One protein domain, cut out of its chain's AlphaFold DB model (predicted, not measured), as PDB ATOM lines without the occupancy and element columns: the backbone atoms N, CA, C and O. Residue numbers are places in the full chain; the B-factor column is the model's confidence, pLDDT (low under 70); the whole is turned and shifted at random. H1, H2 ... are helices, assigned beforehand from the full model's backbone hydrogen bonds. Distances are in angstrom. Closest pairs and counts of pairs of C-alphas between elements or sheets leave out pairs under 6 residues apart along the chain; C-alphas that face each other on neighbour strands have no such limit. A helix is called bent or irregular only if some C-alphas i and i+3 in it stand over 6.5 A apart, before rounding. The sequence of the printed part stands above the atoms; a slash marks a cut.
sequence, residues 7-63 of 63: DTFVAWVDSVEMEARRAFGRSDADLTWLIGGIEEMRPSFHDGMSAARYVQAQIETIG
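Overview. This is residues 7 to 63 of the 63 residues of an uncharacterized protein of Paraburkholderia acidophila (UniProt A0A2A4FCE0). One long helix, H1, runs along the longest axis of the model, and the rest of the chain folds back over one side of it. H4 begins close to the middle of H1 and slants away from it, the short H2 packs on both H1 and H4, and H3 lies near residues 9 to 12 of H1, almost at right angles to it. The printed part has 57 residues with four named helices, in the order H1, H2, H3, H4, and no named strand; the class is all helix. It is compact, with a radius of gyration of the C-alphas of 10.5 A and spans of 27 by 23 by 16 A.

Arrangement. H1, residues 7 to 24, is the hub and touches the three other helices. H2, residues 32 to 35, touches residues 16 to 20 of H1 alone; the closest C-alphas, those of Val 16 and Ile 35, are 7.2 A apart. H3, residues 38 to 46, only just touches H1, with 3 pairs of C-alphas within 8 A, and with residues 9 to 12 of H1 alone. The closest C-alphas are those of Phe 9 and Phe 45, 7.1 A apart, and the two lines are about perpendicular at 77 degrees. H3 and H2 are close but not clearly touching, the closest C-alphas being those of Ile 35 and Met 41, 7.6 A apart. H4, residues 51 to 62, touches H1 through residues 51 to 55 of H4 and 12 to 20 of H1 alone. The closest C-alphas, those of Val 16 and Ala 51, are 4.5 A apart, and the helices run the same way at a steep tilt of 51 degrees. H4 touches H2 with residues 55 to 59 alone; the C-alphas of Leu 34 and Gln 58, the closest, are 6.2 A apart. H3 and H4 are close but not clearly touching, with the closest C-alphas, of Ser 44 and Tyr 54, 7.4 A apart; they run opposite ways at a steep tilt of 55 degrees. In H1 and H4 every O i to N i+4 pair is within hydrogen-bond range, in H3 3 of 5 are, and H2 is too short for such a pair.

Along the chain. H1 runs 26.1 A from C-alpha 7 at (134.215, 203.950, 164.502) to C-alpha 24 at (153.206, 186.286, 167.616). H2, Thr 32 to Ile 35, has four residues. H3, Ile 38 to His 46, is 12.2 A long and only just irregular: C-alphas 40 and 43 are 6.6 A apart. H4, Ala 51 to Ile 62, is 17.1 A long and ends with C-alpha 62 at (152.440, 187.631, 180.638).

Size, cuts and confidence. The two C-alphas farthest apart are those of Asp 7 and Gly 63, 32.0 A. The printed part has no cut. The links from H2 to H3 and from H3 to H4 are tight, and that from H1 to H2, of 7 residues, is short. The mean pLDDT of the printed part is 88.4, and residue 63, the chain's last, is the one printed residue under 70.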
ATOM      1  N   ASP A   7     133.329 204.299 165.612       77.06
ATOM      2  CA  ASP A   7     134.215 203.950 164.502       77.06
ATOM      3  C   ASP A   7     135.713 204.067 164.850       77.06
ATOM      4  O   ASP A   7     136.513 203.258 164.385       77.06
ATOM      5  N   THR A   8     136.112 205.020 165.702       87.62
ATOM      6  CA  THR A   8     137.520 205.219 166.091       87.62
ATOM      7  C   THR A   8     137.996 204.140 167.059       87.62
ATOM      8  O   THR A   8     139.105 203.628 166.911       87.62
ATOM      9  N   PHE A   9     137.162 203.768 168.035       89.94
ATOM     10  CA  PHE A   9     137.508 202.714 168.988       89.94
ATOM     11  C   PHE A   9     137.565 201.347 168.303       89.94
ATOM     12  O   PHE A   9     138.520 200.604 168.502       89.94
ATOM     13  N   VAL A  10     136.591 201.041 167.441       90.75
ATOM     14  CA  VAL A  10     136.572 199.783 166.678       90.75
ATOM     15  C   VAL A  10     137.805 199.673 165.774       90.75
ATOM     16  O   VAL A  10     138.500 198.664 165.823       90.75
ATOM     17  N   ALA A  11     138.155 200.732 165.035       92.50
ATOM     18  CA  ALA A  11     139.359 200.738 164.198       92.50
ATOM     19  C   ALA A  11     140.658 200.558 165.009       92.50
ATOM     20  O   ALA A  11     141.633 199.960 164.536       92.50
ATOM     21  N   TRP A  12     140.691 201.072 166.239       94.56
ATOM     22  CA  TRP A  12     141.815 200.868 167.145       94.56
ATOM     23  C   TRP A  12     141.895 199.423 167.656       94.56
ATOM     24  O   TRP A  12     142.988 198.860 167.671       94.56
ATOM     25  N   VAL A  13     140.765 198.798 168.003       93.06
ATOM     26  CA  VAL A  13     140.702 197.377 168.396       93.06
ATOM     27  C   VAL A  13     141.187 196.475 167.257       93.06
ATOM     28  O   VAL A  13     142.046 195.625 167.485       93.06
ATOM     29  N   ASP A  14     140.746 196.721 166.021       91.88
ATOM     30  CA  ASP A  14     141.231 195.986 164.842       91.88
ATOM     31  C   ASP A  14     142.755 196.125 164.675       91.88
ATOM     32  O   ASP A  14     143.464 195.164 164.365       91.88
ATOM     33  N   SER A  15     143.286 197.323 164.935       94.44
ATOM     34  CA  SER A  15     144.731 197.570 164.902       94.44
ATOM     35  C   SER A  15     145.468 196.808 166.009       94.44
ATOM     36  O   SER A  15     146.561 196.292 165.772       94.44
ATOM     37  N   VAL A  16     144.886 196.704 167.208       94.69
ATOM     38  CA  VAL A  16     145.430 195.900 168.316       94.69
ATOM     39  C   VAL A  16     145.488 194.423 167.935       94.69
ATOM     40  O   VAL A  16     146.528 193.792 168.124       94.69
ATOM     41  N   GLU A  17     144.427 193.876 167.341       91.75
ATOM     42  CA  GLU A  17     144.426 192.493 166.855       91.75
ATOM     43  C   GLU A  17     145.509 192.247 165.801       91.75
ATOM     44  O   GLU A  17     146.222 191.241 165.858       91.75
ATOM     45  N   MET A  18     145.664 193.162 164.841       91.69
ATOM     46  CA  MET A  18     146.698 193.052 163.813       91.69
ATOM     47  C   MET A  18     148.108 193.061 164.409       91.69
ATOM     48  O   MET A  18     148.938 192.225 164.038       91.69
ATOM     49  N   GLU A  19     148.388 193.975 165.337       93.62
ATOM     50  CA  GLU A  19     149.690 194.062 166.004       93.62
ATOM     51  C   GLU A  19     149.962 192.827 166.876       93.62
ATOM     52  O   GLU A  19     151.071 192.292 166.854       93.62
ATOM     53  N   ALA A  20     148.947 192.293 167.561       91.88
ATOM     54  CA  ALA A  20     149.048 191.042 168.310       91.88
ATOM     55  C   ALA A  20     149.425 189.868 167.392       91.88
ATOM     56  O   ALA A  20     150.394 189.149 167.649       91.88
ATOM     57  N   ARG A  21     148.725 189.703 166.264       89.81
ATOM     58  CA  ARG A  21     149.021 188.647 165.277       89.81
ATOM     59  C   ARG A  21     150.429 188.782 164.708       89.81
ATOM     60  O   ARG A  21     151.125 187.777 164.528       89.81
ATOM     61  N   ARG A  22     150.873 190.018 164.461       90.25
ATOM     62  CA  ARG A  22     152.228 190.324 163.993       90.25
ATOM     63  C   ARG A  22     153.286 189.951 165.029       90.25
ATOM     64  O   ARG A  22     154.257 189.294 164.664       90.25
ATOM     65  N   ALA A  23     153.093 190.326 166.293       89.12
ATOM     66  CA  ALA A  23     154.033 190.046 167.376       89.12
ATOM     67  C   ALA A  23     154.226 188.536 167.607       89.12
ATOM     68  O   ALA A  23     155.343 188.087 167.857       89.12
ATOM     69  N   PHE A  24     153.164 187.743 167.449       86.25
ATOM     70  CA  PHE A  24     153.206 186.286 167.616       86.25
ATOM     71  C   PHE A  24     153.510 185.512 166.323       86.25
ATOM     72  O   PHE A  24     153.638 184.287 166.358       86.25
ATOM     73  N   GLY A  25     153.620 186.197 165.180       84.94
ATOM     74  CA  GLY A  25     153.882 185.575 163.880       84.94
ATOM     75  C   GLY A  25     152.795 184.592 163.429       84.94
ATOM     76  O   GLY A  25     153.092 183.647 162.697       84.94
ATOM     77  N   ARG A  26     151.546 184.767 163.883       76.94
ATOM     78  CA  ARG A  26     150.417 183.875 163.572       76.94
ATOM     79  C   ARG A  26     149.211 184.685 163.110       76.94
ATOM     80  O   ARG A  26     148.636 185.434 163.889       76.94
ATOM     81  N   SER A  27     148.812 184.497 161.854       71.44
ATOM     82  CA  SER A  27     147.653 185.170 161.248       71.44
ATOM     83  C   SER A  27     146.302 184.638 161.734       71.44
ATOM     84  O   SER A  27     145.348 185.410 161.805       71.44
ATOM     85  N   ASP A  28     146.246 183.350 162.090       70.75
ATOM     86  CA  ASP A  28     145.010 182.615 162.414       70.75
ATOM     87  C   ASP A  28     144.898 182.221 163.896       70.75
ATOM     88  O   ASP A  28     144.059 181.403 164.271       70.75
ATOM     89  N   ALA A  29     145.772 182.752 164.755       73.88
ATOM     90  CA  ALA A  29     145.686 182.487 166.185       73.88
ATOM     91  C   ALA A  29     144.591 183.349 166.820       73.88
ATOM     92  O   ALA A  29     144.559 184.563 166.623       73.88
ATOM     93  N   ASP A  30     143.744 182.719 167.633       80.19
ATOM     94  CA  ASP A  30     142.912 183.443 168.587       80.19
ATOM     95  C   ASP A  30     143.822 184.043 169.672       80.19
ATOM     96  O   ASP A  30     144.485 183.322 170.427       80.19
ATOM     97  N   LEU A  31     143.906 185.374 169.685       82.75
ATOM     98  CA  LEU A  31     144.714 186.168 170.613       82.75
ATOM     99  C   LEU A  31     143.839 187.018 171.542       82.75
ATOM    100  O   LEU A  31     144.339 187.943 172.178       82.75
ATOM    101  N   THR A  32     142.547 186.701 171.662       80.94
ATOM    102  CA  THR A  32     141.635 187.388 172.595       80.94
ATOM    103  C   THR A  32     142.118 187.313 174.045       80.94
ATOM    104  O   THR A  32     141.963 188.271 174.795       80.94
ATOM    105  N   TRP A  33     142.800 186.225 174.422       81.94
ATOM    106  CA  TRP A  33     143.438 186.068 175.736       81.94
ATOM    107  C   TRP A  33     144.571 187.071 176.008       81.94
ATOM    108  O   TRP A  33     144.889 187.314 177.167       81.94
ATOM    109  N   LEU A  34     145.194 187.624 174.963       83.81
ATOM    110  CA  LEU A  34     146.293 188.582 175.074       83.81
ATOM    111  C   LEU A  34     145.779 190.020 175.144       83.81
ATOM    112  O   LEU A  34     146.314 190.829 175.890       83.81
ATOM    113  N   ILE A  35     144.785 190.355 174.322       84.44
ATOM    114  CA  ILE A  35     144.334 191.743 174.146       84.44
ATOM    115  C   ILE A  35     143.195 192.137 175.096       84.44
ATOM    116  O   ILE A  35     142.818 193.303 175.117       84.44
ATOM    117  N   GLY A  36     142.681 191.191 175.885       87.31
ATOM    118  CA  GLY A  36     141.678 191.443 176.917       87.31
ATOM    119  C   GLY A  36     140.276 191.730 176.377       87.31
ATOM    120  O   GLY A  36     139.996 191.662 175.178       87.31
ATOM    121  N   GLY A  37     139.356 192.019 177.297       90.06
ATOM    122  CA  GLY A  37     137.985 192.399 176.953       90.06
ATOM    123  C   GLY A  37     137.870 193.864 176.515       90.06
ATOM    124  O   GLY A  37     138.641 194.719 176.943       90.06
ATOM    125  N   ILE A  38     136.828 194.195 175.743       88.25
ATOM    126  CA  ILE A  38     136.547 195.574 175.282       88.25
ATOM    127  C   ILE A  38     136.554 196.601 176.430       88.25
ATOM    128  O   ILE A  38     137.069 197.709 176.276       88.25
ATOM    129  N   GLU A  39     136.004 196.241 177.589       88.44
ATOM    130  CA  GLU A  39     135.944 197.133 178.754       88.44
ATOM    131  C   GLU A  39     137.325 197.404 179.373       88.44
ATOM    132  O   GLU A  39     137.555 198.481 179.915       88.44
ATOM    133  N   GLU A  40     138.267 196.470 179.244       89.00
ATOM    134  CA  GLU A  40     139.650 196.604 179.727       89.00
ATOM    135  C   GLU A  40     140.519 197.396 178.742       89.00
ATOM    136  O   GLU A  40     141.462 198.086 179.128       89.00
ATOM    137  N   MET A  41     140.176 197.329 177.457       92.00
ATOM    138  CA  MET A  41     140.823 198.066 176.375       92.00
ATOM    139  C   MET A  41     140.465 199.559 176.382       92.00
ATOM    140  O   MET A  41     141.305 200.415 176.087       92.00
ATOM    141  N   ARG A  42     139.215 199.884 176.735       91.81
ATOM    142  CA  ARG A  42     138.641 201.235 176.640       91.81
ATOM    143  C   ARG A  42     139.441 202.322 177.389       91.81
ATOM    144  O   ARG A  42     139.636 203.383 176.800       91.81
ATOM    145  N   PRO A  43     139.963 202.104 178.615       92.75
ATOM    146  CA  PRO A  43     140.814 203.084 179.293       92.75
ATOM    147  C   PRO A  43     142.106 203.393 178.530       92.75
ATOM    148  O   PRO A  43     142.439 204.556 178.343       92.75
ATOM    149  N   SER A  44     142.796 202.367 178.018       93.94
ATOM    150  CA  SER A  44     144.049 202.555 177.270       93.94
ATOM    151  C   SER A  44     143.827 203.343 175.982       93.94
ATOM    152  O   SER A  44     144.639 204.192 175.619       93.94
ATOM    153  N   PHE A  45     142.705 203.091 175.309       92.62
ATOM    154  CA  PHE A  45     142.301 203.867 174.148       92.62
ATOM    155  C   PHE A  45     142.009 205.335 174.500       92.62
ATOM    156  O   PHE A  45     142.555 206.225 173.851       92.62
ATOM    157  N   HIS A  46     141.224 205.599 175.552       91.44
ATOM    158  CA  HIS A  46     140.949 206.967 176.014       91.44
ATOM    159  C   HIS A  46     142.220 207.720 176.438       91.44
ATOM    160  O   HIS A  46     142.309 208.932 176.243       91.44
ATOM    161  N   ASP A  47     143.219 207.010 176.966       92.81
ATOM    162  CA  ASP A  47     144.532 207.566 177.308       92.81
ATOM    163  C   ASP A  47     145.408 207.849 176.067       92.81
ATOM    164  O   ASP A  47     146.547 208.309 176.186       92.81
ATOM    165  N   GLY A  48     144.899 207.582 174.859       92.31
ATOM    166  CA  GLY A  48     145.606 207.796 173.598       92.31
ATOM    167  C   GLY A  48     146.718 206.777 173.345       92.31
ATOM    168  O   GLY A  48     147.647 207.051 172.580       92.31
ATOM    169  N   MET A  49     146.668 205.608 173.990       95.06
ATOM    170  CA  MET A  49     147.654 204.553 173.776       95.06
ATOM    171  C   MET A  49     147.559 204.022 172.342       95.06
ATOM    172  O   MET A  49     146.476 203.740 171.837       95.06
ATOM    173  N   SER A  50     148.697 203.840 171.670       94.50
ATOM    174  CA  SER A  50     148.709 203.191 170.356       94.50
ATOM    175  C   SER A  50     148.500 201.680 170.475       94.50
ATOM    176  O   SER A  50     148.901 201.067 171.465       94.50
ATOM    177  N   ALA A  51     147.942 201.067 169.431       94.44
ATOM    178  CA  ALA A  51     147.722 199.622 169.373       94.44
ATOM    179  C   ALA A  51     149.006 198.805 169.619       94.44
ATOM    180  O   ALA A  51     149.025 197.904 170.452       94.44
ATOM    181  N   ALA A  52     150.112 199.182 168.969       94.31
ATOM    182  CA  ALA A  52     151.404 198.520 169.157       94.31
ATOM    183  C   ALA A  52     151.917 198.628 170.604       94.31
ATOM    184  O   ALA A  52     152.443 197.663 171.154       94.31
ATOM    185  N   ARG A  53     151.739 199.794 171.244       95.44
ATOM    186  CA  ARG A  53     152.127 199.994 172.647       95.44
ATOM    187  C   ARG A  53     151.264 199.157 173.589       95.44
ATOM    188  O   ARG A  53     151.800 198.609 174.545       95.44
ATOM    189  N   TYR A  54     149.969 199.045 173.305       95.31
ATOM    190  CA  TYR A  54     149.054 198.204 174.070       95.31
ATOM    191  C   TYR A  54     149.468 196.730 174.006       95.31
ATOM    192  O   TYR A  54     149.681 196.109 175.041       95.31
ATOM    193  N   VAL A  55     149.681 196.197 172.798       94.00
ATOM    194  CA  VAL A  55     150.122 194.807 172.597       94.00
ATOM    195  C   VAL A  55     151.443 194.528 173.308       94.00
ATOM    196  O   VAL A  55     151.563 193.516 173.994       94.00
ATOM    197  N   GLN A  56     152.419 195.433 173.199       94.06
ATOM    198  CA  GLN A  56     153.703 195.282 173.882       94.06
ATOM    199  C   GLN A  56     153.533 195.191 175.407       94.06
ATOM    200  O   GLN A  56     154.116 194.306 176.030       94.06
ATOM    201  N   ALA A  57     152.696 196.049 176.000       93.69
ATOM    202  CA  ALA A  57     152.427 196.028 177.438       93.69
ATOM    203  C   ALA A  57     151.740 194.725 177.891       93.69
ATOM    204  O   ALA A  57     152.059 194.198 178.958       93.69
ATOM    205  N   GLN A  58     150.831 194.176 177.077       92.19
ATOM    206  CA  GLN A  58     150.192 192.889 177.372       92.19
ATOM    207  C   GLN A  58     151.198 191.734 177.340       92.19
ATOM    208  O   GLN A  58     151.212 190.902 178.243       92.19
ATOM    209  N   ILE A  59     152.096 191.711 176.351       90.75
ATOM    210  CA  ILE A  59     153.158 190.698 176.262       90.75
ATOM    211  C   ILE A  59     154.075 190.758 177.492       90.75
ATOM    212  O   ILE A  59     154.376 189.721 178.077       90.75
ATOM    213  N   GLU A  60     154.474 191.961 177.913       90.31
ATOM    214  CA  GLU A  60     155.312 192.186 179.103       90.31
ATOM    215  C   GLU A  60     154.630 191.785 180.415       90.31
ATOM    216  O   GLU A  60     155.309 191.496 181.393       90.31
ATOM    217  N   THR A  61     153.298 191.766 180.451       85.62
ATOM    218  CA  THR A  61     152.537 191.364 181.641       85.62
ATOM    219  C   THR A  61     152.453 189.838 181.785       85.62
ATOM    220  O   THR A  61     152.254 189.333 182.889       85.62
ATOM    221  N   ILE A  62     152.590 189.096 180.680       79.12
ATOM    222  CA  ILE A  62     152.440 187.631 180.638       79.12
ATOM    223  C   ILE A  62     153.794 186.903 180.727       79.12
ATOM    224  O   ILE A  62     153.830 185.762 181.193       79.12
ATOM    225  N   GLY A  63     154.877 187.528 180.255       63.47
ATOM    226  CA  GLY A  63     156.246 186.988 180.298       63.47
ATOM    227  C   GLY A  63     156.956 187.226 181.623       63.47
ATOM    228  O   GLY A  63     157.690 186.305 182.048       63.47
TER     229      GLY A  63